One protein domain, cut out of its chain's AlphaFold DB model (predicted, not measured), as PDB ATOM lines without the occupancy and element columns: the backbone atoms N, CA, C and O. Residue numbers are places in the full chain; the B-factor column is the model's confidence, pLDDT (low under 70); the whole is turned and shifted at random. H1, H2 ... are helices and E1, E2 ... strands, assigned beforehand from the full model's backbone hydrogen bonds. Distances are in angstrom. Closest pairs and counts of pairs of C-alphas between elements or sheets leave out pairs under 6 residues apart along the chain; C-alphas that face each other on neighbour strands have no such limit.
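This is residues 221 to 239, 252 to 395 and 455 to 507 of the 539 residues of a protein of Oryza sativa subsp. japonica (UniProt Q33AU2). A long kinked helix, H5, runs through the middle of a compact body, with H6 and H8 packing on it, E3 and E1 beside its first part and E6 beside its last part. At one end of the longest axis H1, H2 and the strand hairpin E4 E5 pack together; towards the other end lie the loops of residues 221 to 239 and 464 to 493. The printed part has 216 residues, with nine named helices and seven named strands that hold 108 of them, in the order E1 H1 H2 H3 H4 E2 E3 H5 E4 E5 E6 E7 H6 H7 H8 H9 along the chain; the class is mixed, helices and strands. Its two-stranded sheets are E1 E3 and E4 E5, both antiparallel, and E2 E6, parallel. The radius of gyration of the C-alphas is 19.8 A and the spans are 55 by 46 by 28 A.

E1, residues 254 to 258, is antiparallel to E3, residues 329 to 331, with N 257 and O 330 within hydrogen-bond range at 2.9 A. H1, residues 261 to 270, touches the hub H5, residues 338 to 357, at a steep tilt of 43 degrees, the same way; residues 348 to 355 of H5 alone take part, closest C-alphas Ile 262 and Asp 351, 6.7 A. H2, residues 272 to 283, touches H1 only at the corner, closest C-alphas Tyr 269 and Ala 275, 4.4 A. H3, residues 298 to 306, and H4, residues 308 to 312, touch only at the corner, closest C-alphas Asp 304 and Ser 312, 5.3 A. E2, residues 318 to 320, is parallel to E6, residues 375 to 377, with N 320 and O 376 at 2.9 A. E4, residues 360 to 364, and E5, residues 369 to 373, form a hairpin, with N 362 and O 371 at 2.9 A. E7, residues 380 to 382, pairs with no named strand. H6, residues 384 to 391, touches H5 at residues 338 to 342 alone, closest C-alphas Asn 339 and Asn 389, 4.5 A. H8, residues 494 to 497, touches H5, closest C-alphas Asp 342 and Val 494, 5.6 A. H7, residues 456 to 463, touches H9, residues 499 to 503, closest C-alphas Gly 456 and Glu 502, 4.3 A. Every O i to N i+4 pair is within range in H1, H3, H6 and H7, against 5 of 8 in H2, 11 of 16 in H5, 0 of 1 in H4 and H9, whose i+3 counts are 0 of 2 and 1 of 2; H8 is too short for one.

E1 begins at C-alpha 254 (135.271, 141.339, 105.826). H5 spans 29.1 A, with a kink of 49 degrees near residue 347; H2 spans 15.0 A and H1 14.3 A. H9 ends at C-alpha 503 (145.601, 155.176, 74.877).

The C-alphas farthest apart, of Gly 239 and Asp 288, are 66.0 A apart. Residues 240 to 251 and 396 to 454 are not printed; the C-alpha gaps are 11.2 A and 18.5 A. The links H2 to H3 and H7 to H8 are long. The pLDDT is under 70 at residues 238 to 239, 321 to 325 and 473 to 486.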
ATOM      1  N   GLU A 221     125.793 139.554  90.944       91.19
ATOM      2  CA  GLU A 221     125.524 138.108  90.918       91.19
ATOM      3  C   GLU A 221     125.882 137.369  92.226       91.19
ATOM      4  O   GLU A 221     125.274 136.353  92.552       91.19
ATOM      5  N   PHE A 222     126.817 137.892  93.028       93.88
ATOM      6  CA  PHE A 222     127.237 137.263  94.284       93.88
ATOM      7  C   PHE A 222     126.506 137.804  95.520       93.88
ATOM      8  O   PHE A 222     126.819 137.397  96.639       93.88
ATOM      9  N   ALA A 223     125.553 138.730  95.364       91.75
ATOM     10  CA  ALA A 223     124.926 139.441  96.484       91.75
ATOM     11  C   ALA A 223     124.232 138.510  97.495       91.75
ATOM     12  O   ALA A 223     124.304 138.750  98.706       91.75
ATOM     13  N   TYR A 224     123.612 137.433  97.006       91.75
ATOM     14  CA  TYR A 224     122.839 136.480  97.811       91.75
ATOM     15  C   TYR A 224     123.652 135.281  98.302       91.75
ATOM     16  O   TYR A 224     123.140 134.461  99.058       91.75
ATOM     17  N   LEU A 225     124.925 135.173  97.912       93.00
ATOM     18  CA  LEU A 225     125.756 134.062  98.353       93.00
ATOM     19  C   LEU A 225     126.147 134.226  99.827       93.00
ATOM     20  O   LEU A 225     126.520 135.312 100.290       93.00
ATOM     21  N   GLU A 226     126.086 133.117 100.560       92.19
ATOM     22  CA  GLU A 226     126.564 133.020 101.944       92.19
ATOM     23  C   GLU A 226     127.979 132.437 102.036       92.19
ATOM     24  O   GLU A 226     128.643 132.568 103.064       92.19
ATOM     25  N   GLN A 227     128.468 131.833 100.953       91.38
ATOM     26  CA  GLN A 227     129.811 131.273 100.845       91.38
ATOM     27  C   GLN A 227     130.467 131.725  99.544       91.38
ATOM     28  O   GLN A 227     129.808 131.911  98.519       91.38
ATOM     29  N   CYS A 228     131.785 131.889  99.577       92.00
ATOM     30  CA  CYS A 228     132.547 132.290  98.408       92.00
ATOM     31  C   CYS A 228     132.516 131.170  97.352       92.00
ATOM     32  O   CYS A 228     132.929 130.050  97.654       92.00
ATOM     33  N   PRO A 229     132.125 131.441  96.094       91.75
ATOM     34  CA  PRO A 229     132.079 130.410  95.061       91.75
ATOM     35  C   PRO A 229     133.472 129.856  94.727       91.75
ATOM     36  O   PRO A 229     133.575 128.679  94.379       91.75
ATOM     37  N   VAL A 230     134.525 130.668  94.907       90.50
ATOM     38  CA  VAL A 230     135.928 130.343  94.600       90.50
ATOM     39  C   VAL A 230     136.585 129.520  95.708       90.50
ATOM     40  O   VAL A 230     137.050 128.416  95.458       90.50
ATOM     41  N   CYS A 231     136.632 130.036  96.941       90.12
ATOM     42  CA  CYS A 231     137.375 129.391  98.034       90.12
ATOM     43  C   CYS A 231     136.488 128.724  99.093       90.12
ATOM     44  O   CYS A 231     137.008 128.282 100.111       90.12
ATOM     45  N   LYS A 232     135.161 128.727  98.906       90.94
ATOM     46  CA  LYS A 232     134.151 128.168  99.829       90.94
ATOM     47  C   LYS A 232     134.134 128.763 101.242       90.94
ATOM     48  O   LYS A 232     133.373 128.315 102.089       90.94
ATOM     49  N   ALA A 233     134.916 129.813 101.495       89.62
ATOM     50  CA  ALA A 233     134.925 130.491 102.786       89.62
ATOM     51  C   ALA A 233     133.560 131.133 103.063       89.62
ATOM     52  O   ALA A 233     132.976 131.769 102.180       89.62
ATOM     53  N   SER A 234     133.087 130.997 104.301       90.38
ATOM     54  CA  SER A 234     131.859 131.641 104.762       90.38
ATOM     55  C   SER A 234     131.967 133.167 104.682       90.38
ATOM     56  O   SER A 234     133.001 133.765 104.993       90.38
ATOM     57  N   ARG A 235     130.869 133.812 104.288       90.38
ATOM     58  CA  ARG A 235     130.688 135.268 104.340       90.38
ATOM     59  C   ARG A 235     130.582 135.789 105.774       90.38
ATOM     60  O   ARG A 235     130.941 136.941 106.033       90.38
ATOM     61  N   TYR A 236     130.074 134.960 106.684       90.75
ATOM     62  CA  TYR A 236     129.770 135.309 108.070       90.75
ATOM     63  C   TYR A 236     130.691 134.574 109.044       90.75
ATOM     64  O   TYR A 236     131.138 133.460 108.771       90.75
ATOM     65  N   LYS A 237     130.985 135.211 110.180       83.75
ATOM     66  CA  LYS A 237     131.738 134.581 111.268       83.75
ATOM     67  C   LYS A 237     130.929 133.410 111.834       83.75
ATOM     68  O   LYS A 237     129.729 133.564 112.059       83.75
ATOM     69  N   CYS A 238     131.582 132.276 112.081       69.69
ATOM     70  CA  CYS A 238     131.005 131.220 112.910       69.69
ATOM     71  C   CYS A 238     130.886 131.769 114.339       69.69
ATOM     72  O   CYS A 238     131.828 132.391 114.827       69.69
ATOM     73  N   GLY A 239     129.714 131.645 114.962       59.47
ATOM     74  CA  GLY A 239     129.547 132.042 116.357       59.47
ATOM     75  C   GLY A 239     130.109 130.953 117.259       59.47
ATOM     76  O   GLY A 239     129.710 129.804 117.113       59.47
ATOM     77  N   GLN A 252     129.309 139.794 109.297       83.50
ATOM     78  CA  GLN A 252     130.157 139.581 108.129       83.50
ATOM     79  C   GLN A 252     131.652 139.592 108.487       83.50
ATOM     80  O   GLN A 252     132.090 140.356 109.350       83.50
ATOM     81  N   VAL A 253     132.436 138.754 107.804       85.50
ATOM     82  CA  VAL A 253     133.865 138.560 108.100       85.50
ATOM     83  C   VAL A 253     134.716 139.748 107.649       85.50
ATOM     84  O   VAL A 253     135.548 140.228 108.417       85.50
ATOM     85  N   LYS A 254     134.508 140.234 106.419       88.94
ATOM     86  CA  LYS A 254     135.271 141.339 105.826       88.94
ATOM     87  C   LYS A 254     134.344 142.306 105.099       88.94
ATOM     88  O   LYS A 254     133.363 141.896 104.477       88.94
ATOM     89  N   VAL A 255     134.654 143.596 105.188       89.19
ATOM     90  CA  VAL A 255     133.870 144.685 104.596       89.19
ATOM     91  C   VAL A 255     134.792 145.636 103.854       89.19
ATOM     92  O   VAL A 255     135.884 145.955 104.325       89.19
ATOM     93  N   VAL A 256     134.317 146.119 102.715       90.88
ATOM     94  CA  VAL A 256     134.849 147.299 102.048       90.88
ATOM     95  C   VAL A 256     133.789 148.394 102.062       90.88
ATOM     96  O   VAL A 256     132.599 148.130 101.883       90.88
ATOM     97  N   TRP A 257     134.227 149.620 102.308       89.81
ATOM     98  CA  TRP A 257     133.390 150.805 102.202       89.81
ATOM     99  C   TRP A 257     133.715 151.458 100.870       89.81
ATOM    100  O   TRP A 257     134.845 151.895 100.649       89.81
ATOM    101  N   TYR A 258     132.746 151.450  99.969       92.00
ATOM    102  CA  TYR A 258     132.843 152.109  98.681       92.00
ATOM    103  C   TYR A 258     132.147 153.466  98.754       92.00
ATOM    104  O   TYR A 258     131.074 153.602  99.341       92.00
ATOM    105  N   PHE A 259     132.784 154.472  98.177       88.31
ATOM    106  CA  PHE A 259     132.337 155.853  98.161       88.31
ATOM    107  C   PHE A 259     132.118 156.228  96.685       88.31
ATOM    108  O   PHE A 259     133.067 156.686  96.044       88.31
ATOM    109  N   PRO A 260     130.898 156.023  96.137       89.50
ATOM    110  CA  PRO A 260     130.599 156.235  94.720       89.50
ATOM    111  C   PRO A 260     131.042 157.605  94.218       89.50
ATOM    112  O   PRO A 260     130.750 158.628  94.844       89.50
ATOM    113  N   ILE A 261     131.755 157.649  93.100       89.69
ATOM    114  CA  ILE A 261     132.331 158.912  92.624       89.69
ATOM    115  C   ILE A 261     131.293 159.773  91.902       89.69
ATOM    116  O   ILE A 261     131.364 160.993  91.991       89.69
ATOM    117  N   ILE A 262     130.291 159.163  91.261       89.12
ATOM    118  CA  ILE A 262     129.276 159.883  90.478       89.12
ATOM    119  C   ILE A 262     128.490 160.894  91.336       89.12
ATOM    120  O   ILE A 262     128.562 162.084  91.024       89.12
ATOM    121  N   PRO A 263     127.867 160.515  92.476       84.62
ATOM    122  CA  PRO A 263     127.137 161.475  93.315       84.62
ATOM    123  C   PRO A 263     128.025 162.582  93.899       84.62
ATOM    124  O   PRO A 263     127.566 163.665  94.253       84.62
ATOM    125  N   ARG A 264     129.329 162.310  94.035       85.44
ATOM    126  CA  ARG A 264     130.302 163.292  94.529       85.44
ATOM    127  C   ARG A 264     130.590 164.348  93.474       85.44
ATOM    128  O   ARG A 264     130.645 165.527  93.808       85.44
ATOM    129  N   LEU A 265     130.729 163.930  92.219       86.94
ATOM    130  CA  LEU A 265     130.898 164.830  91.083       86.94
ATOM    131  C   LEU A 265     129.641 165.670  90.833       86.94
ATOM    132  O   LEU A 265     129.765 166.878  90.650       86.94
ATOM    133  N   GLU A 266     128.449 165.073  90.929       85.06
ATOM    134  CA  GLU A 266     127.175 165.807  90.863       85.06
ATOM    135  C   GLU A 266     127.141 166.939  91.889       85.06
ATOM    136  O   GLU A 266     126.851 168.088  91.553       85.06
ATOM    137  N   ARG A 267     127.542 166.646  93.129       82.56
ATOM    138  CA  ARG A 267     127.616 167.652  94.187       82.56
ATOM    139  C   ARG A 267     128.679 168.723  93.938       82.56
ATOM    140  O   ARG A 267     128.475 169.886  94.279       82.56
ATOM    141  N   MET A 268     129.823 168.357  93.360       83.88
ATOM    142  CA  MET A 268     130.842 169.339  92.980       83.88
ATOM    143  C   MET A 268     130.306 170.310  91.921       83.88
ATOM    144  O   MET A 268     130.543 171.507  92.046       83.88
ATOM    145  N   TYR A 269     129.543 169.841  90.932       84.94
ATOM    146  CA  TYR A 269     128.933 170.718  89.927       84.94
ATOM    147  C   TYR A 269     127.734 171.515  90.445       84.94
ATOM    148  O   TYR A 269     127.528 172.656  90.025       84.94
ATOM    149  N   ALA A 270     126.998 170.975  91.416       78.94
ATOM    150  CA  ALA A 270     125.922 171.701  92.075       78.94
ATOM    151  C   ALA A 270     126.437 172.920  92.860       78.94
ATOM    152  O   ALA A 270     125.736 173.924  92.964       78.94
ATOM    153  N   ASN A 271     127.677 172.900  93.361       80.44
ATOM    154  CA  ASN A 271     128.285 174.054  94.019       80.44
ATOM    155  C   ASN A 271     128.931 175.014  93.002       80.44
ATOM    156  O   ASN A 271     129.915 174.680  92.347       80.44
ATOM    157  N   LYS A 272     128.448 176.264  92.943       80.25
ATOM    158  CA  LYS A 272     128.930 177.296  92.004       80.25
ATOM    159  C   LYS A 272     130.452 177.527  92.037       80.25
ATOM    160  O   LYS A 272     131.053 177.731  90.983       80.25
ATOM    161  N   LYS A 273     131.087 177.520  93.218       83.25
ATOM    162  CA  LYS A 273     132.545 177.727  93.341       83.25
ATOM    163  C   LYS A 273     133.309 176.522  92.796       83.25
ATOM    164  O   LYS A 273     134.247 176.690  92.021       83.25
ATOM    165  N   HIS A 274     132.894 175.316  93.175       84.50
ATOM    166  CA  HIS A 274     133.521 174.083  92.705       84.50
ATOM    167  C   HIS A 274     133.331 173.892  91.198       84.50
ATOM    168  O   HIS A 274     134.319 173.666  90.509       84.50
ATOM    169  N   ALA A 275     132.120 174.084  90.667       87.12
ATOM    170  CA  ALA A 275     131.835 174.009  89.233       87.12
ATOM    171  C   ALA A 275     132.760 174.919  88.404       87.12
ATOM    172  O   ALA A 275     133.340 174.480  87.410       87.12
ATOM    173  N   LYS A 276     132.995 176.156  88.870       88.75
ATOM    174  CA  LYS A 276     133.971 177.068  88.255       88.75
ATOM    175  C   LYS A 276     135.388 176.475  88.253       88.75
ATOM    176  O   LYS A 276     136.064 176.481  87.227       88.75
ATOM    177  N   LEU A 277     135.835 175.923  89.385       85.56
ATOM    178  CA  LEU A 277     137.160 175.303  89.507       85.56
ATOM    179  C   LEU A 277     137.326 174.058  88.626       85.56
ATOM    180  O   LEU A 277     138.430 173.813  88.141       85.56
ATOM    181  N   MET A 278     136.266 173.283  88.389       86.56
ATOM    182  CA  MET A 278     136.337 172.101  87.522       86.56
ATOM    183  C   MET A 278     136.683 172.473  86.070       86.56
ATOM    184  O   MET A 278     137.425 171.749  85.406       86.56
ATOM    185  N   ARG A 279     136.258 173.658  85.612       87.38
ATOM    186  CA  ARG A 279     136.477 174.196  84.253       87.38
ATOM    187  C   ARG A 279     137.776 174.995  84.107       87.38
ATOM    188  O   ARG A 279     138.188 175.333  82.994       87.38
ATOM    189  N   TRP A 280     138.462 175.262  85.222       87.25
ATOM    190  CA  TRP A 280     139.675 176.088  85.285       87.25
ATOM    191  C   TRP A 280     140.744 175.664  84.273       87.25
ATOM    192  O   TRP A 280     141.392 176.500  83.644       87.25
ATOM    193  N   HIS A 281     140.902 174.350  84.079       84.38
ATOM    194  CA  HIS A 281     141.903 173.764  83.187       84.38
ATOM    195  C   HIS A 281     141.775 174.233  81.726       84.38
ATOM    196  O   HIS A 281     142.766 174.187  80.986       84.38
ATOM    197  N   HIS A 282     140.584 174.685  81.329       84.50
ATOM    198  CA  HIS A 282     140.298 175.233  80.013       84.50
ATOM    199  C   HIS A 282     140.155 176.763  80.025       84.50
ATOM    200  O   HIS A 282     140.752 177.422  79.175       84.50
ATOM    201  N   GLU A 283     139.377 177.315  80.964       86.69
ATOM    202  CA  GLU A 283     138.959 178.728  80.952       86.69
ATOM    203  C   GLU A 283     140.027 179.693  81.499       86.69
ATOM    204  O   GLU A 283     140.270 180.736  80.901       86.69
ATOM    205  N   GLU A 284     140.690 179.352  82.607       85.56
ATOM    206  CA  GLU A 284     141.579 180.279  83.338       85.56
ATOM    207  C   GLU A 284     143.062 179.875  83.272       85.56
ATOM    208  O   GLU A 284     143.954 180.606  83.711       85.56
ATOM    209  N   ARG A 285     143.365 178.698  82.716       87.69
ATOM    210  CA  ARG A 285     144.737 178.198  82.614       87.69
ATOM    211  C   ARG A 285     145.579 179.033  81.640       87.69
ATOM    212  O   ARG A 285     145.284 179.113  80.448       87.69
ATOM    213  N   LYS A 286     146.730 179.521  82.115       87.25
ATOM    214  CA  LYS A 286     147.750 180.188  81.290       87.25
ATOM    215  C   LYS A 286     148.364 179.225  80.259       87.25
ATOM    216  O   LYS A 286     148.822 178.140  80.614       87.25
ATOM    217  N   LYS A 287     148.390 179.639  78.986       85.88
ATOM    218  CA  LYS A 287     148.952 178.893  77.842       85.88
ATOM    219  C   LYS A 287     150.187 179.617  77.290       85.88
ATOM    220  O   LYS A 287     150.124 180.228  76.233       85.88
ATOM    221  N   ASP A 288     151.300 179.570  78.019       90.00
ATOM    222  CA  ASP A 288     152.565 180.243  77.661       90.00
ATOM    223  C   ASP A 288     153.659 179.283  77.158       90.00
ATOM    224  O   ASP A 288     154.824 179.654  77.053       90.00
ATOM    225  N   GLY A 289     153.292 178.034  76.859       85.06
ATOM    226  CA  GLY A 289     154.225 176.993  76.421       85.06
ATOM    227  C   GLY A 289     155.008 176.319  77.554       85.06
ATOM    228  O   GLY A 289     155.696 175.333  77.296       85.06
ATOM    229  N   MET A 290     154.872 176.785  78.801       87.00
ATOM    230  CA  MET A 290     155.487 176.162  79.975       87.00
ATOM    231  C   MET A 290     154.581 175.079  80.575       87.00
ATOM    232  O   MET A 290     153.357 175.129  80.457       87.00
ATOM    233  N   ILE A 291     155.174 174.099  81.264       84.88
ATOM    234  CA  ILE A 291     154.419 173.072  81.996       84.88
ATOM    235  C   ILE A 291     154.005 173.648  83.354       84.88
ATOM    236  O   ILE A 291     154.832 173.758  84.255       84.88
ATOM    237  N   ARG A 292     152.728 174.018  83.505       82.75
ATOM    238  CA  ARG A 292     152.169 174.604  84.743       82.75
ATOM    239  C   ARG A 292     151.090 173.731  85.371       82.75
ATOM    240  O   ARG A 292     150.816 173.805  86.566       82.75
ATOM    241  N   HIS A 293     150.456 172.903  84.556       83.56
ATOM    242  CA  HIS A 293     149.348 172.053  84.938       83.56
ATOM    243  C   HIS A 293     149.467 170.693  84.236       83.56
ATOM    244  O   HIS A 293     150.024 170.626  83.143       83.56
ATOM    245  N   PRO A 294     148.880 169.600  84.767       82.69
ATOM    246  CA  PRO A 294     148.804 168.325  84.042       82.69
ATOM    247  C   PRO A 294     148.207 168.423  82.626       82.69
ATOM    248  O   PRO A 294     148.546 167.613  81.768       82.69
ATOM    249  N   ALA A 295     147.384 169.444  82.363       86.12
ATOM    250  CA  ALA A 295     146.855 169.753  81.028       86.12
ATOM    251  C   ALA A 295     147.923 170.207  80.017       86.12
ATOM    252  O   ALA A 295     147.713 170.126  78.810       86.12
ATOM    253  N   ASP A 296     149.094 170.631  80.494       87.06
ATOM    254  CA  ASP A 296     150.276 170.908  79.672       87.06
ATOM    255  C   ASP A 296     151.108 169.643  79.410       87.06
ATOM    256  O   ASP A 296     152.129 169.691  78.718       87.06
ATOM    257  N   GLY A 297     150.694 168.494  79.948       88.00
ATOM    258  CA  GLY A 297     151.321 167.203  79.700       88.00
ATOM    259  C   GLY A 297     151.051 166.692  78.283       88.00
ATOM    260  O   GLY A 297     149.989 166.920  77.701       88.00
ATOM    261  N   SER A 298     152.011 165.952  77.721       89.69
ATOM    262  CA  SER A 298     151.867 165.317  76.403       89.69
ATOM    263  C   SER A 298     150.672 164.367  76.343       89.69
ATOM    264  O   SER A 298     149.915 164.413  75.377       89.69
ATOM    265  N   GLN A 299     150.469 163.565  77.391       90.06
ATOM    266  CA  GLN A 299     149.356 162.622  77.476       90.06
ATOM    267  C   GLN A 299     147.998 163.324  77.440       90.06
ATOM    268  O   GLN A 299     147.112 162.882  76.717       90.06
ATOM    269  N   TRP A 300     147.836 164.424  78.180       90.69
ATOM    270  CA  TRP A 300     146.583 165.177  78.166       90.69
ATOM    271  C   TRP A 300     146.296 165.700  76.758       90.69
ATOM    272  O   TRP A 300     145.243 165.418  76.206       90.69
ATOM    273  N   ARG A 301     147.276 166.349  76.115       90.38
ATOM    274  CA  ARG A 301     147.133 166.818  74.726       90.38
ATOM    275  C   ARG A 301     146.831 165.693  73.733       90.38
ATOM    276  O   ARG A 301     146.151 165.928  72.739       90.38
ATOM    277  N   LYS A 302     147.378 164.494  73.953       92.31
ATOM    278  CA  LYS A 302     147.103 163.315  73.121       92.31
ATOM    279  C   LYS A 302     145.643 162.885  73.258       92.31
ATOM    280  O   LYS A 302     144.999 162.664  72.238       92.31
ATOM    281  N   ILE A 303     145.139 162.806  74.489       92.44
ATOM    282  CA  ILE A 303     143.732 162.505  74.775       92.44
ATOM    283  C   ILE A 303     142.826 163.578  74.178       92.44
ATOM    284  O   ILE A 303     141.904 163.212  73.458       92.44
ATOM    285  N   ASP A 304     143.153 164.863  74.349       91.31
ATOM    286  CA  ASP A 304     142.382 165.966  73.763       91.31
ATOM    287  C   ASP A 304     142.242 165.826  72.254       91.31
ATOM    288  O   ASP A 304     141.147 165.894  71.710       91.31
ATOM    289  N   ARG A 305     143.352 165.547  71.566       93.38
ATOM    290  CA  ARG A 305     143.344 165.359  70.111       93.38
ATOM    291  C   ARG A 305     142.580 164.110  69.685       93.38
ATOM    292  O   ARG A 305     141.887 164.160  68.674       93.38
ATOM    293  N   LYS A 306     142.745 162.994  70.404       94.94
ATOM    294  CA  LYS A 306     142.117 161.714  70.044       94.94
ATOM    295  C   LYS A 306     140.609 161.737  70.287       94.94
ATOM    296  O   LYS A 306     139.870 161.238  69.451       94.94
ATOM    297  N   TYR A 307     140.183 162.325  71.400       94.38
ATOM    298  CA  TYR A 307     138.808 162.313  71.897       94.38
ATOM    299  C   TYR A 307     138.160 163.698  71.857       94.38
ATOM    300  O   TYR A 307     137.318 164.033  72.694       94.38
ATOM    301  N   GLN A 308     138.558 164.531  70.892       91.75
ATOM    302  CA  GLN A 308     138.084 165.908  70.777       91.75
ATOM    303  C   GLN A 308     136.554 165.966  70.686       91.75
ATOM    304  O   GLN A 308     135.931 166.788  71.353       91.75
ATOM    305  N   LYS A 309     135.937 165.095  69.881       88.94
ATOM    306  CA  LYS A 309     134.488 165.115  69.622       88.94
ATOM    307  C   LYS A 309     133.683 164.394  70.693       88.94
ATOM    308  O   LYS A 309     132.532 164.731  70.914       88.94
ATOM    309  N   GLU A 310     134.276 163.412  71.352       89.19
ATOM    310  CA  GLU A 310     133.601 162.527  72.295       89.19
ATOM    311  C   GLU A 310     133.719 163.034  73.736       89.19
ATOM    312  O   GLU A 310     132.839 162.779  74.556       89.19
ATOM    313  N   PHE A 311     134.802 163.755  74.046       92.69
ATOM    314  CA  PHE A 311     135.156 164.135  75.410       92.69
ATOM    315  C   PHE A 311     135.649 165.581  75.518       92.69
ATOM    316  O   PHE A 311     135.058 166.383  76.228       92.69
ATOM    317  N   SER A 312     136.709 165.960  74.810       88.56
ATOM    318  CA  SER A 312     137.446 167.186  75.154       88.56
ATOM    319  C   SER A 312     136.810 168.493  74.673       88.56
ATOM    320  O   SER A 312     137.272 169.563  75.064       88.56
ATOM    321  N   HIS A 313     135.769 168.437  73.839       86.56
ATOM    322  CA  HIS A 313     134.996 169.622  73.449       86.56
ATOM    323  C   HIS A 313     134.146 170.178  74.599       86.56
ATOM    324  O   HIS A 313     133.920 171.387  74.642       86.56
ATOM    325  N   ASP A 314     133.673 169.320  75.508       88.44
ATOM    326  CA  ASP A 314     132.904 169.752  76.671       88.44
ATOM    327  C   ASP A 314     133.863 170.032  77.827       88.44
ATOM    328  O   ASP A 314     134.513 169.149  78.385       88.44
ATOM    329  N   ILE A 315     133.956 171.306  78.181       87.00
ATOM    330  CA  ILE A 315     134.876 171.816  79.196       87.00
ATOM    331  C   ILE A 315     134.442 171.480  80.628       87.00
ATOM    332  O   ILE A 315     135.228 171.660  81.561       87.00
ATOM    333  N   GLY A 316     133.215 170.980  80.803       82.75
ATOM    334  CA  GLY A 316     132.741 170.352  82.031       82.75
ATOM    335  C   GLY A 316     133.206 168.898  82.188       82.75
ATOM    336  O   GLY A 316     132.973 168.292  83.233       82.75
ATOM    337  N   ASN A 317     133.888 168.305  81.206       89.75
ATOM    338  CA  ASN A 317     134.417 166.952  81.359       89.75
ATOM    339  C   ASN A 317     135.658 166.907  82.258       89.75
ATOM    340  O   ASN A 317     136.493 167.815  82.292       89.75
ATOM    341  N   ILE A 318     135.772 165.820  83.028       87.62
ATOM    342  CA  ILE A 318     136.704 165.743  84.152       87.62
ATOM    343  C   ILE A 318     137.876 164.825  83.854       87.62
ATOM    344  O   ILE A 318     137.732 163.643  83.551       87.62
ATOM    345  N   TYR A 319     139.065 165.341  84.127       86.06
ATOM    346  CA  TYR A 319     140.277 164.550  84.220       86.06
ATOM    347  C   TYR A 319     140.598 164.327  85.696       86.06
ATOM    348  O   TYR A 319     141.080 165.228  86.393       86.06
ATOM    349  N   LEU A 320     140.314 163.125  86.194       78.44
ATOM    350  CA  LEU A 320     140.541 162.795  87.597       78.44
ATOM    351  C   LEU A 320     142.048 162.767  87.884       78.44
ATOM    352  O   LEU A 320     142.801 161.980  87.303       78.44
ATOM    353  N   LYS A 321     142.472 163.658  88.789       69.00
ATOM    354  CA  LYS A 321     143.856 163.839  89.254       69.00
ATOM    355  C   LYS A 321     143.901 164.112  90.759       69.00
ATOM    356  O   LYS A 321     142.916 164.547  91.351       69.00
ATOM    357  N   GLY A 322     145.087 163.976  91.353       52.53
ATOM    358  CA  GLY A 322     145.296 164.054  92.803       52.53
ATOM    359  C   GLY A 322     144.895 165.357  93.514       52.53
ATOM    360  O   GLY A 322     144.827 165.340  94.729       52.53
ATOM    361  N   LYS A 323     144.596 166.471  92.822       46.66
ATOM    362  CA  LYS A 323     144.162 167.723  93.487       46.66
ATOM    363  C   LYS A 323     142.691 167.719  93.946       46.66
ATOM    364  O   LYS A 323     142.318 168.581  94.726       46.66
ATOM    365  N   TYR A 324     141.885 166.745  93.517       56.66
ATOM    366  CA  TYR A 324     140.504 166.549  93.982       56.66
ATOM    367  C   TYR A 324     140.413 165.204  94.704       56.66
ATOM    368  O   TYR A 324     139.838 164.245  94.187       56.66
ATOM    369  N   ILE A 325     141.084 165.098  95.859       57.53
ATOM    370  CA  ILE A 325     141.178 163.849  96.625       57.53
ATOM    371  C   ILE A 325     139.782 163.461  97.115       57.53
ATOM    372  O   ILE A 325     139.304 163.919  98.148       57.53
ATOM    373  N   MET A 326     139.131 162.573  96.375       72.25
ATOM    374  CA  MET A 326     138.011 161.789  96.865       72.25
ATOM    375  C   MET A 326     138.584 160.459  97.320       72.25
ATOM    376  O   MET A 326     139.255 159.801  96.533       72.25
ATOM    377  N   MET A 327     138.340 160.057  98.568       76.38
ATOM    378  CA  MET A 327     138.624 158.690  99.006       76.38
ATOM    379  C   MET A 327     137.512 157.792  98.449       76.38
ATOM    380  O   MET A 327     136.408 157.833  98.991       76.38
ATOM    381  N   PRO A 328     137.748 157.001  97.383       85.12
ATOM    382  CA  PRO A 328     136.680 156.243  96.740       85.12
ATOM    383  C   PRO A 328     136.447 154.896  97.437       85.12
ATOM    384  O   PRO A 328     135.451 154.223  97.192       85.12
ATOM    385  N   LEU A 329     137.384 154.456  98.283       88.75
ATOM    386  CA  LEU A 329     137.440 153.089  98.773       88.75
ATOM    387  C   LEU A 329     138.191 153.004 100.106       88.75
ATOM    388  O   LEU A 329     139.300 153.523 100.224       88.75
ATOM    389  N   LEU A 330     137.627 152.283 101.074       88.06
ATOM    390  CA  LEU A 330     138.284 151.910 102.328       88.06
ATOM    391  C   LEU A 330     138.146 150.402 102.555       88.06
ATOM    392  O   LEU A 330     137.056 149.887 102.815       88.06
ATOM    393  N   ILE A 331     139.268 149.688 102.472       86.81
ATOM    394  CA  ILE A 331     139.327 148.234 102.651       86.81
ATOM    395  C   ILE A 331     139.730 147.942 104.093       86.81
ATOM    396  O   ILE A 331     140.840 148.270 104.506       86.81
ATOM    397  N   GLN A 332     138.847 147.306 104.864       77.00
ATOM    398  CA  GLN A 332     139.180 146.883 106.222       77.00
ATOM    399  C   GLN A 332     139.869 145.517 106.214       77.00
ATOM    400  O   GLN A 332     139.428 144.586 105.538       77.00
ATOM    401  N   GLY A 333     140.922 145.378 107.012       73.38
ATOM    402  CA  GLY A 333     141.563 144.094 107.274       73.38
ATOM    403  C   GLY A 333     143.015 144.243 107.725       73.38
ATOM    404  O   GLY A 333     143.653 145.242 107.403       73.38
ATOM    405  N   PRO A 334     143.559 143.247 108.443       70.69
ATOM    406  CA  PRO A 334     144.937 143.283 108.932       70.69
ATOM    407  C   PRO A 334     145.976 143.075 107.821       70.69
ATOM    408  O   PRO A 334     147.161 143.305 108.034       70.69
ATOM    409  N   THR A 335     145.555 142.604 106.644       77.69
ATOM    410  CA  THR A 335     146.457 142.271 105.538       77.69
ATOM    411  C   THR A 335     146.095 143.041 104.279       77.69
ATOM    412  O   THR A 335     144.923 143.161 103.916       77.69
ATOM    413  N   GLN A 336     147.125 143.525 103.582       82.88
ATOM    414  CA  GLN A 336     146.954 144.096 102.253       82.88
ATOM    415  C   GLN A 336     146.462 143.024 101.259       82.88
ATOM    416  O   GLN A 336     146.855 141.854 101.364       82.88
ATOM    417  N   PRO A 337     145.626 143.397 100.277       87.12
ATOM    418  CA  PRO A 337     145.099 142.457  99.285       87.12
ATOM    419  C   PRO A 337     146.124 142.086  98.199       87.12
ATOM    420  O   PRO A 337     145.937 141.113  97.479       87.12
ATOM    421  N   GLY A 338     147.234 142.822  98.063       89.25
ATOM    422  CA  GLY A 338     148.234 142.535  97.030       89.25
ATOM    423  C   GLY A 338     147.629 142.625  95.625       89.25
ATOM    424  O   GLY A 338     146.976 143.614  95.298       89.25
ATOM    425  N   ASN A 339     147.810 141.587  94.805       88.06
ATOM    426  CA  ASN A 339     147.217 141.517  93.465       88.06
ATOM    427  C   ASN A 339     145.680 141.466  93.478       88.06
ATOM    428  O   ASN A 339     145.068 141.910  92.505       88.06
ATOM    429  N   ASP A 340     145.066 141.005  94.571       91.62
ATOM    430  CA  ASP A 340     143.609 140.917  94.721       91.62
ATOM    431  C   ASP A 340     142.953 142.300  94.903       91.62
ATOM    432  O   ASP A 340     141.733 142.410  94.981       91.62
ATOM    433  N   ILE A 341     143.740 143.388  94.921       92.94
ATOM    434  CA  ILE A 341     143.233 144.769  94.992       92.94
ATOM    435  C   ILE A 341     142.198 145.083  93.897       92.94
ATOM    436  O   ILE A 341     141.290 145.881  94.112       92.94
ATOM    437  N   ASP A 342     142.290 144.418  92.744       93.12
ATOM    438  CA  ASP A 342     141.378 144.628  91.616       93.12
ATOM    439  C   ASP A 342     139.940 144.227  91.928       93.12
ATOM    440  O   ASP A 342     139.011 144.872  91.443       93.12
ATOM    441  N   VAL A 343     139.747 143.231  92.800       94.06
ATOM    442  CA  VAL A 343     138.420 142.845  93.300       94.06
ATOM    443  C   VAL A 343     137.736 144.042  93.961       94.06
ATOM    444  O   VAL A 343     136.533 144.250  93.794       94.06
ATOM    445  N   TYR A 344     138.516 144.874  94.649       94.50
ATOM    446  CA  TYR A 344     138.028 146.060  95.340       94.50
ATOM    447  C   TYR A 344     137.946 147.306  94.458       94.50
ATOM    448  O   TYR A 344     137.137 148.181  94.745       94.50
ATOM    449  N   PHE A 345     138.741 147.399  93.390       94.69
ATOM    450  CA  PHE A 345     138.629 148.487  92.412       94.69
ATOM    451  C   PHE A 345     137.461 148.324  91.448       94.69
ATOM    452  O   PHE A 345     137.082 149.299  90.809       94.69
ATOM    453  N   LYS A 346     136.866 147.133  91.357       94.56
ATOM    454  CA  LYS A 346     135.786 146.866  90.409       94.56
ATOM    455  C   LYS A 346     134.597 147.854  90.482       94.56
ATOM    456  O   LYS A 346     134.218 148.329  89.420       94.56
ATOM    457  N   PRO A 347     134.060 148.261  91.659       94.75
ATOM    458  CA  PRO A 347     132.990 149.266  91.705       94.75
ATOM    459  C   PRO A 347     133.442 150.638  91.182       94.75
ATOM    460  O   PRO A 347     132.711 151.296  90.456       94.75
ATOM    461  N   LEU A 348     134.678 151.044  91.498       94.56
ATOM    462  CA  LEU A 348     135.245 152.299  91.001       94.56
ATOM    463  C   LEU A 348     135.410 152.282  89.478       94.56
ATOM    464  O   LEU A 348     135.139 153.277  88.816       94.56
ATOM    465  N   VAL A 349     135.883 151.166  88.924       95.38
ATOM    466  CA  VAL A 349     136.036 151.013  87.474       95.38
ATOM    467  C   VAL A 349     134.682 151.004  86.773       95.38
ATOM    468  O   VAL A 349     134.586 151.592  85.705       95.38
ATOM    469  N   GLU A 350     133.645 150.416  87.370       95.44
ATOM    470  CA  GLU A 350     132.274 150.484  86.844       95.44
ATOM    471  C   GLU A 350     131.761 151.932  86.792       95.44
ATOM    472  O   GLU A 350     131.348 152.370  85.721       95.44
ATOM    473  N   ASP A 351     131.892 152.719  87.868       94.50
ATOM    474  CA  ASP A 351     131.508 154.143  87.850       94.50
ATOM    475  C   ASP A 351     132.291 154.934  86.784       94.50
ATOM    476  O   ASP A 351     131.726 155.751  86.057       94.50
ATOM    477  N   LEU A 352     133.605 154.699  86.675       95.38
ATOM    478  CA  LEU A 352     134.457 155.340  85.666       95.38
ATOM    479  C   LEU A 352     134.087 154.920  84.241       95.38
ATOM    480  O   LEU A 352     134.194 155.728  83.318       95.38
ATOM    481  N   HIS A 353     133.674 153.669  84.058       96.38
ATOM    482  CA  HIS A 353     133.197 153.161  82.784       96.38
ATOM    483  C   HIS A 353     131.882 153.844  82.404       96.38
ATOM    484  O   HIS A 353     131.809 154.406  81.318       96.38
ATOM    485  N   THR A 354     130.891 153.893  83.304       95.62
ATOM    486  CA  THR A 354     129.612 154.594  83.086       95.62
ATOM    487  C   THR A 354     129.823 156.076  82.771       95.62
ATOM    488  O   THR A 354     129.280 156.580  81.787       95.62
ATOM    489  N   LEU A 355     130.676 156.770  83.535       95.06
ATOM    490  CA  LEU A 355     131.041 158.166  83.263       95.06
ATOM    491  C   LEU A 355     131.659 158.342  81.873       95.06
ATOM    492  O   LEU A 355     131.449 159.370  81.237       95.06
ATOM    493  N   TRP A 356     132.431 157.372  81.395       95.25
ATOM    494  CA  TRP A 356     133.050 157.448  80.079       95.25
ATOM    495  C   TRP A 356     132.089 157.119  78.936       95.25
ATOM    496  O   TRP A 356     132.076 157.847  77.947       95.25
ATOM    497  N   THR A 357     131.315 156.035  79.039       93.38
ATOM    498  CA  THR A 357     130.494 155.514  77.935       93.38
ATOM    499  C   THR A 357     129.163 156.233  77.810       93.38
ATOM    500  O   THR A 357     128.821 156.721  76.733       93.38
ATOM    501  N   GLU A 358     128.434 156.351  78.912       92.69
ATOM    502  CA  GLU A 358     127.102 156.956  78.946       92.69
ATOM    503  C   GLU A 358     127.219 158.454  79.232       92.69
ATOM    504  O   GLU A 358     126.641 159.277  78.520       92.69
ATOM    505  N   GLY A 359     128.066 158.803  80.204       92.56
ATOM    506  CA  GLY A 359     128.088 160.131  80.800       92.56
ATOM    507  C   GLY A 359     126.892 160.334  81.733       92.56
ATOM    508  O   GLY A 359     125.864 159.671  81.626       92.56
ATOM    509  N   MET A 360     127.028 161.261  82.674       90.94
ATOM    510  CA  MET A 360     126.000 161.532  83.677       90.94
ATOM    511  C   MET A 360     125.438 162.934  83.478       90.94
ATOM    512  O   MET A 360     126.191 163.901  83.364       90.94
ATOM    513  N   ARG A 361     124.109 163.061  83.441       90.69
ATOM    514  CA  ARG A 361     123.444 164.365  83.337       90.69
ATOM    515  C   ARG A 361     123.567 165.106  84.666       90.69
ATOM    516  O   ARG A 361     122.878 164.767  85.621       90.69
ATOM    517  N   MET A 362     124.406 166.135  84.708       87.94
ATOM    518  CA  MET A 362     124.675 166.931  85.911       87.94
ATOM    519  C   MET A 362     124.153 168.362  85.751       87.94
ATOM    520  O   MET A 362     123.897 168.818  84.638       87.94
ATOM    521  N   TRP A 363     123.943 169.062  86.867       85.38
ATOM    522  CA  TRP A 363     123.635 170.495  86.892       85.38
ATOM    523  C   TRP A 363     124.911 171.283  87.188       85.38
ATOM    524  O   TRP A 363     125.478 171.127  88.267       85.38
ATOM    525  N   ASP A 364     125.354 172.128  86.257       87.00
ATOM    526  CA  ASP A 364     126.450 173.074  86.474       87.00
ATOM    527  C   ASP A 364     125.873 174.359  87.080       87.00
ATOM    528  O   ASP A 364     125.247 175.164  86.391       87.00
ATOM    529  N   ALA A 365     126.087 174.590  88.376       80.88
ATOM    530  CA  ALA A 365     125.583 175.786  89.050       80.88
ATOM    531  C   ALA A 365     126.340 177.076  88.702       80.88
ATOM    532  O   ALA A 365     125.860 178.172  89.007       80.88
ATOM    533  N   TYR A 366     127.517 176.972  88.084       88.19
ATOM    534  CA  TYR A 366     128.251 178.126  87.577       88.19
ATOM    535  C   TYR A 366     127.655 178.631  86.262       88.19
ATOM    536  O   TYR A 366     127.416 179.834  86.141       88.19
ATOM    537  N   LYS A 367     127.350 177.732  85.321       88.06
ATOM    538  CA  LYS A 367     126.672 178.079  84.059       88.06
ATOM    539  C   LYS A 367     125.149 178.110  84.141       88.06
ATOM    540  O   LYS A 367     124.524 178.737  83.296       88.06
ATOM    541  N   ARG A 368     124.572 177.519  85.190       87.75
ATOM    542  CA  ARG A 368     123.124 177.354  85.391       87.75
ATOM    543  C   ARG A 368     122.479 176.560  84.254       87.75
ATOM    544  O   ARG A 368     121.404 176.914  83.777       87.75
ATOM    545  N   GLU A 369     123.140 175.486  83.836       87.44
ATOM    546  CA  GLU A 369     122.666 174.606  82.769       87.44
ATOM    547  C   GLU A 369     122.921 173.132  83.098       87.44
ATOM    548  O   GLU A 369     123.762 172.787  83.932       87.44
ATOM    549  N   HIS A 370     122.174 172.251  82.435       87.69
ATOM    550  CA  HIS A 370     122.453 170.822  82.471       87.69
ATOM    551  C   HIS A 370     123.406 170.440  81.346       87.69
ATOM    552  O   HIS A 370     123.206 170.846  80.205       87.69
ATOM    553  N   PHE A 371     124.366 169.579  81.655       92.75
ATOM    554  CA  PHE A 371     125.301 169.029  80.677       92.75
ATOM    555  C   PHE A 371     125.554 167.544  80.958       92.75
ATOM    556  O   PHE A 371     125.164 167.019  82.008       92.75
ATOM    557  N   ILE A 372     126.166 166.848  80.001       93.94
ATOM    558  CA  ILE A 372     126.532 165.439  80.150       93.94
ATOM    559  C   ILE A 372     127.990 165.371  80.583       93.94
ATOM    560  O   ILE A 372     128.902 165.462  79.768       93.94
ATOM    561  N   CYS A 373     128.205 165.181  81.880       93.38
ATOM    562  CA  CYS A 373     129.533 165.050  82.444       93.38
ATOM    563  C   CYS A 373     130.110 163.665  82.147       93.38
ATOM    564  O   CYS A 373     129.562 162.639  82.561       93.38
ATOM    565  N   ARG A 374     131.279 163.648  81.512       95.00
ATOM    566  CA  ARG A 374     132.133 162.473  81.346       95.00
ATOM    567  C   ARG A 374     133.406 162.616  82.168       95.00
ATOM    568  O   ARG A 374     133.844 163.726  82.475       95.00
ATOM    569  N   ALA A 375     134.038 161.491  82.500       92.31
ATOM    570  CA  ALA A 375     135.308 161.501  83.222       92.31
ATOM    571  C   ALA A 375     136.326 160.483  82.691       92.31
ATOM    572  O   ALA A 375     135.974 159.373  82.297       92.31
ATOM    573  N   ILE A 376     137.606 160.857  82.760       91.94
ATOM    574  CA  ILE A 376     138.760 159.994  82.487       91.94
ATOM    575  C   ILE A 376     139.650 159.927  83.732       91.94
ATOM    576  O   ILE A 376     139.991 160.948  84.334       91.94
ATOM    577  N   LEU A 377     140.106 158.722  84.079       91.44
ATOM    578  CA  LEU A 377     141.222 158.518  84.998       91.44
ATOM    579  C   LEU A 377     142.546 158.646  84.235       91.44
ATOM    580  O   LEU A 377     142.900 157.765  83.455       91.44
ATOM    581  N   LEU A 378     143.302 159.718  84.484       88.94
ATOM    582  CA  LEU A 378     144.554 159.981  83.759       88.94
ATOM    583  C   LEU A 378     145.702 159.034  84.114       88.94
ATOM    584  O   LEU A 378     146.645 158.891  83.344       88.94
ATOM    585  N   GLY A 379     145.663 158.418  85.286       89.31
ATOM    586  CA  GLY A 379     146.698 157.503  85.734       89.31
ATOM    587  C   GLY A 379     146.651 157.312  87.239       89.31
ATOM    588  O   GLY A 379     145.943 158.019  87.957       89.31
ATOM    589  N   LYS A 380     147.409 156.332  87.724       89.12
ATOM    590  CA  LYS A 380     147.527 156.020  89.151       89.12
ATOM    591  C   LYS A 380     148.903 156.434  89.643       89.12
ATOM    592  O   LYS A 380     149.897 156.062  89.029       89.12
ATOM    593  N   ILE A 381     148.953 157.176  90.744       88.38
ATOM    594  CA  ILE A 381     150.201 157.502  91.436       88.38
ATOM    595  C   ILE A 381     150.351 156.504  92.580       88.38
ATOM    596  O   ILE A 381     149.469 156.404  93.431       88.38
ATOM    597  N   THR A 382     151.423 155.721  92.564       87.88
ATOM    598  CA  THR A 382     151.667 154.654  93.540       87.88
ATOM    599  C   THR A 382     153.150 154.558  93.856       87.88
ATOM    600  O   THR A 382     153.984 154.878  93.012       87.88
ATOM    601  N   ASP A 383     153.510 154.030  95.021       88.88
ATOM    602  CA  ASP A 383     154.882 153.576  95.240       88.88
ATOM    603  C   ASP A 383     155.226 152.374  94.327       88.88
ATOM    604  O   ASP A 383     154.379 151.821  93.610       88.88
ATOM    605  N   TYR A 384     156.498 151.967  94.310       86.62
ATOM    606  CA  TYR A 384     156.959 150.904  93.410       86.62
ATOM    607  C   TYR A 384     156.295 149.535  93.677       86.62
ATOM    608  O   TYR A 384     155.881 148.869  92.724       86.62
ATOM    609  N   PRO A 385     156.139 149.080  94.940       88.19
ATOM    610  CA  PRO A 385     155.416 147.845  95.235       88.19
ATOM    611  C   PRO A 385     153.924 147.888  94.875       88.19
ATOM    612  O   PRO A 385     153.425 146.929  94.277       88.19
ATOM    613  N   ALA A 386     153.204 148.970  95.196       89.94
ATOM    614  CA  ALA A 386     151.784 149.082  94.871       89.94
ATOM    615  C   ALA A 386     151.549 149.229  93.364       89.94
ATOM    616  O   ALA A 386     150.527 148.749  92.866       89.94
ATOM    617  N   LEU A 387     152.505 149.778  92.607       91.81
ATOM    618  CA  LEU A 387     152.476 149.725  91.145       91.81
ATOM    619  C   LEU A 387     152.366 148.276  90.667       91.81
ATOM    620  O   LEU A 387     151.488 147.968  89.861       91.81
ATOM    621  N   GLY A 388     153.187 147.366  91.196       91.62
ATOM    622  CA  GLY A 388     153.121 145.944  90.843       91.62
ATOM    623  C   GLY A 388     151.758 145.320  91.153       91.62
ATOM    624  O   GLY A 388     151.177 144.649  90.304       91.62
ATOM    625  N   ASN A 389     151.202 145.618  92.329       91.94
ATOM    626  CA  ASN A 389     149.886 145.123  92.743       91.94
ATOM    627  C   ASN A 389     148.736 145.676  91.886       91.94
ATOM    628  O   ASN A 389     147.776 144.965  91.613       91.94
ATOM    629  N   THR A 390     148.804 146.941  91.468       92.62
ATOM    630  CA  THR A 390     147.706 147.633  90.765       92.62
ATOM    631  C   THR A 390     147.752 147.434  89.249       92.62
ATOM    632  O   THR A 390     146.703 147.354  88.612       92.62
ATOM    633  N   SER A 391     148.950 147.323  88.669       92.50
ATOM    634  CA  SER A 391     149.166 147.068  87.237       92.50
ATOM    635  C   SER A 391     149.220 145.578  86.894       92.50
ATOM    636  O   SER A 391     148.943 145.196  85.760       92.50
ATOM    637  N   GLY A 392     149.591 144.733  87.862       90.94
ATOM    638  CA  GLY A 392     149.949 143.336  87.636       90.94
ATOM    639  C   GLY A 392     151.388 143.136  87.159       90.94
ATOM    640  O   GLY A 392     151.807 141.992  87.010       90.94
ATOM    641  N   GLN A 393     152.161 144.196  86.925       91.06
ATOM    642  CA  GLN A 393     153.523 144.087  86.411       91.06
ATOM    643  C   GLN A 393     154.486 143.492  87.448       91.06
ATOM    644  O   GLN A 393     154.408 143.751  88.653       91.06
ATOM    645  N   THR A 394     155.443 142.699  86.977       88.00
ATOM    646  CA  THR A 394     156.516 142.174  87.817       88.00
ATOM    647  C   THR A 394     157.487 143.296  88.189       88.00
ATOM    648  O   THR A 394     158.228 143.803  87.359       88.00
ATOM    649  N   VAL A 395     157.507 143.651  89.476       86.81
ATOM    650  CA  VAL A 395     158.377 144.699  90.053       86.81
ATOM    651  C   VAL A 395     159.560 144.137  90.856       86.81
ATOM    652  O   VAL A 395     160.207 144.852  91.615       86.81
ATOM    653  N   THR A 455     153.784 150.493  73.889       89.88
ATOM    654  CA  THR A 455     152.480 151.133  73.760       89.88
ATOM    655  C   THR A 455     151.436 150.413  74.616       89.88
ATOM    656  O   THR A 455     151.633 149.279  75.061       89.88
ATOM    657  N   GLY A 456     150.300 151.066  74.875       91.38
ATOM    658  CA  GLY A 456     149.216 150.424  75.617       91.38
ATOM    659  C   GLY A 456     148.639 149.208  74.894       91.38
ATOM    660  O   GLY A 456     148.391 148.202  75.551       91.38
ATOM    661  N   SER A 457     148.528 149.246  73.564       93.06
ATOM    662  CA  SER A 457     148.036 148.121  72.759       93.06
ATOM    663  C   SER A 457     148.957 146.896  72.822       93.06
ATOM    664  O   SER A 457     148.471 145.775  72.947       93.06
ATOM    665  N   GLU A 458     150.283 147.089  72.808       92.19
ATOM    666  CA  GLU A 458     151.244 145.988  72.986       92.19
ATOM    667  C   GLU A 458     151.108 145.344  74.369       92.19
ATOM    668  O   GLU A 458     151.062 144.121  74.488       92.19
ATOM    669  N   ILE A 459     150.976 146.157  75.423       92.19
ATOM    670  CA  ILE A 459     150.790 145.633  76.780       92.19
ATOM    671  C   ILE A 459     149.439 144.924  76.905       92.19
ATOM    672  O   ILE A 459     149.381 143.847  77.495       92.19
ATOM    673  N   LEU A 460     148.364 145.485  76.342       93.31
ATOM    674  CA  LEU A 460     147.044 144.855  76.341       93.31
ATOM    675  C   LEU A 460     147.091 143.480  75.669       93.31
ATOM    676  O   LEU A 460     146.539 142.523  76.210       93.31
ATOM    677  N   ALA A 461     147.793 143.359  74.539       91.88
ATOM    678  CA  ALA A 461     147.975 142.087  73.848       91.88
ATOM    679  C   ALA A 461     148.688 141.033  74.714       91.88
ATOM    680  O   ALA A 461     148.350 139.857  74.620       91.88
ATOM    681  N   GLU A 462     149.616 141.442  75.582       88.88
ATOM    682  CA  GLU A 462     150.301 140.541  76.518       88.88
ATOM    683  C   GLU A 462     149.443 140.138  77.722       88.88
ATOM    684  O   GLU A 462     149.623 139.043  78.259       88.88
ATOM    685  N   VAL A 463     148.533 141.006  78.178       90.81
ATOM    686  CA  VAL A 463     147.753 140.748  79.400       90.81
ATOM    687  C   VAL A 463     146.352 140.200  79.154       90.81
ATOM    688  O   VAL A 463     145.793 139.589  80.061       90.81
ATOM    689  N   LYS A 464     145.761 140.408  77.971       88.50
ATOM    690  CA  LYS A 464     144.344 140.098  77.695       88.50
ATOM    691  C   LYS A 464     143.973 138.631  77.932       88.50
ATOM    692  O   LYS A 464     142.878 138.363  78.414       88.50
ATOM    693  N   ASP A 465     144.898 137.713  77.651       84.50
ATOM    694  CA  ASP A 465     144.672 136.265  77.735       84.50
ATOM    695  C   ASP A 465     145.129 135.676  79.084       84.50
ATOM    696  O   ASP A 465     145.028 134.467  79.315       84.50
ATOM    697  N   LEU A 466     145.618 136.517  80.006       84.69
ATOM    698  CA  LEU A 466     146.031 136.079  81.334       84.69
ATOM    699  C   LEU A 466     144.811 135.703  82.174       84.69
ATOM    700  O   LEU A 466     144.067 136.559  82.655       84.69
ATOM    701  N   ARG A 467     144.650 134.404  82.416       75.94
ATOM    702  CA  ARG A 467     143.651 133.886  83.353       75.94
ATOM    703  C   ARG A 467     144.190 133.972  84.773       75.94
ATOM    704  O   ARG A 467     145.166 133.308  85.110       75.94
ATOM    705  N   VAL A 468     143.535 134.777  85.602       80.12
ATOM    706  CA  VAL A 468     143.853 134.916  87.025       80.12
ATOM    707  C   VAL A 468     142.604 134.657  87.837       80.12
ATOM    708  O   VAL A 468     141.559 135.254  87.592       80.12
ATOM    709  N   VAL A 469     142.732 133.770  88.818       82.06
ATOM    710  CA  VAL A 469     141.695 133.547  89.824       82.06
ATOM    711  C   VAL A 469     142.175 134.208  91.105       82.06
ATOM    712  O   VAL A 469     143.171 133.774  91.685       82.06
ATOM    713  N   PHE A 470     141.489 135.278  91.503       86.19
ATOM    714  CA  PHE A 470     141.843 136.058  92.684       86.19
ATOM    715  C   PHE A 470     141.615 135.281  93.979       86.19
ATOM    716  O   PHE A 470     140.681 134.481  94.109       86.19
ATOM    717  N   GLY A 471     142.459 135.589  94.955       84.44
ATOM    718  CA  GLY A 471     142.324 135.200  96.341       84.44
ATOM    719  C   GLY A 471     143.517 134.445  96.918       84.44
ATOM    720  O   GLY A 471     144.490 134.135  96.242       84.44
ATOM    721  N   LYS A 472     143.430 134.131  98.213       81.12
ATOM    722  CA  LYS A 472     144.542 133.581  99.017       81.12
ATOM    723  C   LYS A 472     144.490 132.059  99.253       81.12
ATOM    724  O   LYS A 472     145.314 131.529  99.989       81.12
ATOM    725  N   GLY A 473     143.505 131.359  98.680       65.94
ATOM    726  CA  GLY A 473     143.259 129.922  98.905       65.94
ATOM    727  C   GLY A 473     143.766 128.995  97.791       65.94
ATOM    728  O   GLY A 473     144.292 129.452  96.778       65.94
ATOM    729  N   SER A 474     143.534 127.685  97.948       53.31
ATOM    730  CA  SER A 474     143.937 126.620  97.006       53.31
ATOM    731  C   SER A 474     143.347 126.738  95.591       53.31
ATOM    732  O   SER A 474     143.865 126.121  94.669       53.31
ATOM    733  N   GLY A 475     142.290 127.537  95.406       56.00
ATOM    734  CA  GLY A 475     141.709 127.853  94.094       56.00
ATOM    735  C   GLY A 475     142.332 129.063  93.386       56.00
ATOM    736  O   GLY A 475     141.926 129.383  92.272       56.00
ATOM    737  N   SER A 476     143.280 129.765  94.016       58.41
ATOM    738  CA  SER A 476     143.954 130.912  93.400       58.41
ATOM    739  C   SER A 476     144.922 130.458  92.312       58.41
ATOM    740  O   SER A 476     145.645 129.476  92.465       58.41
ATOM    741  N   THR A 477     144.926 131.161  91.182       59.91
ATOM    742  CA  THR A 477     145.823 130.853  90.060       59.91
ATOM    743  C   THR A 477     146.549 132.123  89.658       59.91
ATOM    744  O   THR A 477     145.917 133.109  89.278       59.91
ATOM    745  N   CYS A 478     147.877 132.103  89.756       59.62
ATOM    746  CA  CYS A 478     148.723 133.156  89.206       59.62
ATOM    747  C   CYS A 478     148.897 132.948  87.701       59.62
ATOM    748  O   CYS A 478     148.938 131.806  87.243       59.62
ATOM    749  N   ALA A 479     149.094 134.031  86.946       63.25
ATOM    750  CA  ALA A 479     149.574 133.901  85.575       63.25
ATOM    751  C   ALA A 479     150.890 133.105  85.554       63.25
ATOM    752  O   ALA A 479     151.829 133.428  86.288       63.25
ATOM    753  N   SER A 480     150.954 132.076  84.714       56.75
ATOM    754  CA  SER A 480     152.143 131.259  84.489       56.75
ATOM    755  C   SER A 480     152.494 131.249  83.003       56.75
ATOM    756  O   SER A 480     151.626 131.235  82.133       56.75
ATOM    757  N   THR A 481     153.789 131.283  82.705       55.97
ATOM    758  CA  THR A 481     154.316 131.005  81.366       55.97
ATOM    759  C   THR A 481     154.679 129.530  81.266       55.97
ATOM    760  O   THR A 481     155.215 128.960  82.218       55.97
ATOM    761  N   SER A 482     154.456 128.923  80.100       48.91
ATOM    762  CA  SER A 482     154.796 127.520  79.806       48.91
ATOM    763  C   SER A 482     156.282 127.179  80.003       48.91
ATOM    764  O   SER A 482     156.621 126.011  80.158       48.91
ATOM    765  N   SER A 483     157.166 128.181  80.038       53.62
ATOM    766  CA  SER A 483     158.623 128.039  80.160       53.62
ATOM    767  C   SER A 483     159.177 128.070  81.595       53.62
ATOM    768  O   SER A 483     160.389 127.988  81.769       53.62
ATOM    769  N   GLY A 484     158.344 128.245  82.630       53.44
ATOM    770  CA  GLY A 484     158.813 128.374  84.022       53.44
ATOM    771  C   GLY A 484     159.546 129.690  84.348       53.44
ATOM    772  O   GLY A 484     159.937 129.913  85.494       53.44
ATOM    773  N   GLU A 485     159.707 130.594  83.375       60.69
ATOM    774  CA  GLU A 485     160.226 131.940  83.616       60.69
ATOM    775  C   GLU A 485     159.247 132.806  84.420       60.69
ATOM    776  O   GLU A 485     158.034 132.614  84.395       60.69
ATOM    777  N   THR A 486     159.754 133.834  85.109       63.81
ATOM    778  CA  THR A 486     158.867 134.836  85.715       63.81
ATOM    779  C   THR A 486     158.123 135.596  84.607       63.81
ATOM    780  O   THR A 486     158.787 136.196  83.742       63.81
ATOM    781  N   PRO A 487     156.776 135.618  84.619       78.25
ATOM    782  CA  PRO A 487     156.002 136.363  83.640       78.25
ATOM    783  C   PRO A 487     156.193 137.871  83.845       78.25
ATOM    784  O   PRO A 487     156.451 138.345  84.957       78.25
ATOM    785  N   LEU A 488     156.066 138.645  82.765       86.81
ATOM    786  CA  LEU A 488     156.126 140.112  82.832       86.81
ATOM    787  C   LEU A 488     154.939 140.703  83.588       86.81
ATOM    788  O   LEU A 488     155.095 141.686  84.312       86.81
ATOM    789  N   PHE A 489     153.785 140.054  83.465       89.25
ATOM    790  CA  PHE A 489     152.549 140.430  84.123       89.25
ATOM    791  C   PHE A 489     151.958 139.219  84.836       89.25
ATOM    792  O   PHE A 489     151.917 138.114  84.306       89.25
ATOM    793  N   LYS A 490     151.504 139.439  86.064       87.56
ATOM    794  CA  LYS A 490     150.885 138.438  86.932       87.56
ATOM    795  C   LYS A 490     149.370 138.385  86.778       87.56
ATOM    796  O   LYS A 490     148.769 137.421  87.240       87.56
ATOM    797  N   LYS A 491     148.777 139.433  86.195       90.25
ATOM    798  CA  LYS A 491     147.341 139.606  85.954       90.25
ATOM    799  C   LYS A 491     147.064 140.672  84.895       90.25
ATOM    800  O   LYS A 491     147.891 141.561  84.693       90.25
ATOM    801  N   LYS A 492     145.864 140.627  84.313       92.31
ATOM    802  CA  LYS A 492     145.231 141.785  83.672       92.31
ATOM    803  C   LYS A 492     144.645 142.677  84.767       92.31
ATOM    804  O   LYS A 492     143.762 142.240  85.499       92.31
ATOM    805  N   SER A 493     145.149 143.904  84.900       93.69
ATOM    806  CA  SER A 493     144.545 144.904  85.795       93.69
ATOM    807  C   SER A 493     143.089 145.178  85.403       93.69
ATOM    808  O   SER A 493     142.827 145.399  84.224       93.69
ATOM    809  N   VAL A 494     142.172 145.287  86.369       94.50
ATOM    810  CA  VAL A 494     140.774 145.721  86.119       94.50
ATOM    811  C   VAL A 494     140.685 147.088  85.426       94.50
ATOM    812  O   VAL A 494     139.720 147.396  84.744       94.50
ATOM    813  N   SER A 495     141.732 147.912  85.528       95.12
ATOM    814  CA  SER A 495     141.806 149.209  84.836       95.12
ATOM    815  C   SER A 495     141.746 149.081  83.308       95.12
ATOM    816  O   SER A 495     141.340 150.024  82.645       95.12
ATOM    817  N   TRP A 496     142.133 147.926  82.751       95.50
ATOM    818  CA  TRP A 496     142.039 147.633  81.316       95.50
ATOM    819  C   TRP A 496     140.602 147.422  80.828       95.50
ATOM    820  O   TRP A 496     140.403 147.259  79.628       95.50
ATOM    821  N   ASP A 497     139.619 147.398  81.727       94.94
ATOM    822  CA  ASP A 497     138.205 147.392  81.352       94.94
ATOM    823  C   ASP A 497     137.711 148.816  81.013       94.94
ATOM    824  O   ASP A 497     136.632 148.978  80.456       94.94
ATOM    825  N   LEU A 498     138.514 149.856  81.284       96.06
ATOM    826  CA  LEU A 498     138.254 151.222  80.827       96.06
ATOM    827  C   LEU A 498     138.671 151.369  79.350       96.06
ATOM    828  O   LEU A 498     139.853 151.177  79.048       96.06
ATOM    829  N   PRO A 499     137.770 151.777  78.433       94.31
ATOM    830  CA  PRO A 499     138.057 151.771  76.993       94.31
ATOM    831  C   PRO A 499     139.251 152.640  76.575       94.31
ATOM    832  O   PRO A 499     140.013 152.270  75.691       94.31
ATOM    833  N   TYR A 500     139.458 153.777  77.241       94.44
ATOM    834  CA  TYR A 500     140.554 154.708  76.948       94.44
ATOM    835  C   TYR A 500     141.903 154.303  77.571       94.44
ATOM    836  O   TYR A 500     142.908 154.982  77.360       94.44
ATOM    837  N   TRP A 501     141.965 153.240  78.382       95.81
ATOM    838  CA  TRP A 501     143.168 152.907  79.160       95.81
ATOM    839  C   TRP A 501     144.364 152.502  78.289       95.81
ATOM    840  O   TRP A 501     145.521 152.750  78.653       95.81
ATOM    841  N   GLU A 502     144.097 151.911  77.121       95.12
ATOM    842  CA  GLU A 502     145.128 151.572  76.134       95.12
ATOM    843  C   GLU A 502     145.779 152.803  75.488       95.12
ATOM    844  O   GLU A 502     146.922 152.731  75.039       95.12
ATOM    845  N   ASP A 503     145.109 153.955  75.515       94.31
ATOM    846  CA  ASP A 503     145.601 155.176  74.877       94.31
ATOM    847  C   ASP A 503     146.502 156.023  75.755       94.31
ATOM    848  O   ASP A 503     147.216 156.898  75.249       94.31
ATOM    849  N   LEU A 504     146.488 155.772  77.062       92.44
ATOM    850  CA  LEU A 504     147.347 156.462  78.010       92.44
ATOM    851  C   LEU A 504     148.805 156.044  77.777       92.44
ATOM    852  O   LEU A 504     149.139 154.859  77.771       92.44
ATOM    853  N   ASP A 505     149.701 157.017  77.626       88.81
ATOM    854  CA  ASP A 505     151.142 156.751  77.523       88.81
ATOM    855  C   ASP A 505     151.719 156.334  78.890       88.81
ATOM    856  O   ASP A 505     152.601 155.482  78.990       88.81
ATOM    857  N   ILE A 506     151.171 156.904  79.963       88.19
ATOM    858  CA  ILE A 506     151.537 156.732  81.366       88.19
ATOM    859  C   ILE A 506     150.271 156.367  82.153       88.19
ATOM    860  O   ILE A 506     149.493 157.219  82.572       88.19
ATOM    861  N   ARG A 507     150.089 155.066  82.394       91.06
ATOM    862  CA  ARG A 507     149.000 154.517  83.228       91.06
ATOM    863  C   ARG A 507     149.319 154.546  84.723       91.06
ATOM    864  O   ARG A 507     148.431 154.705  85.558       91.06
TER     865      ARG A 507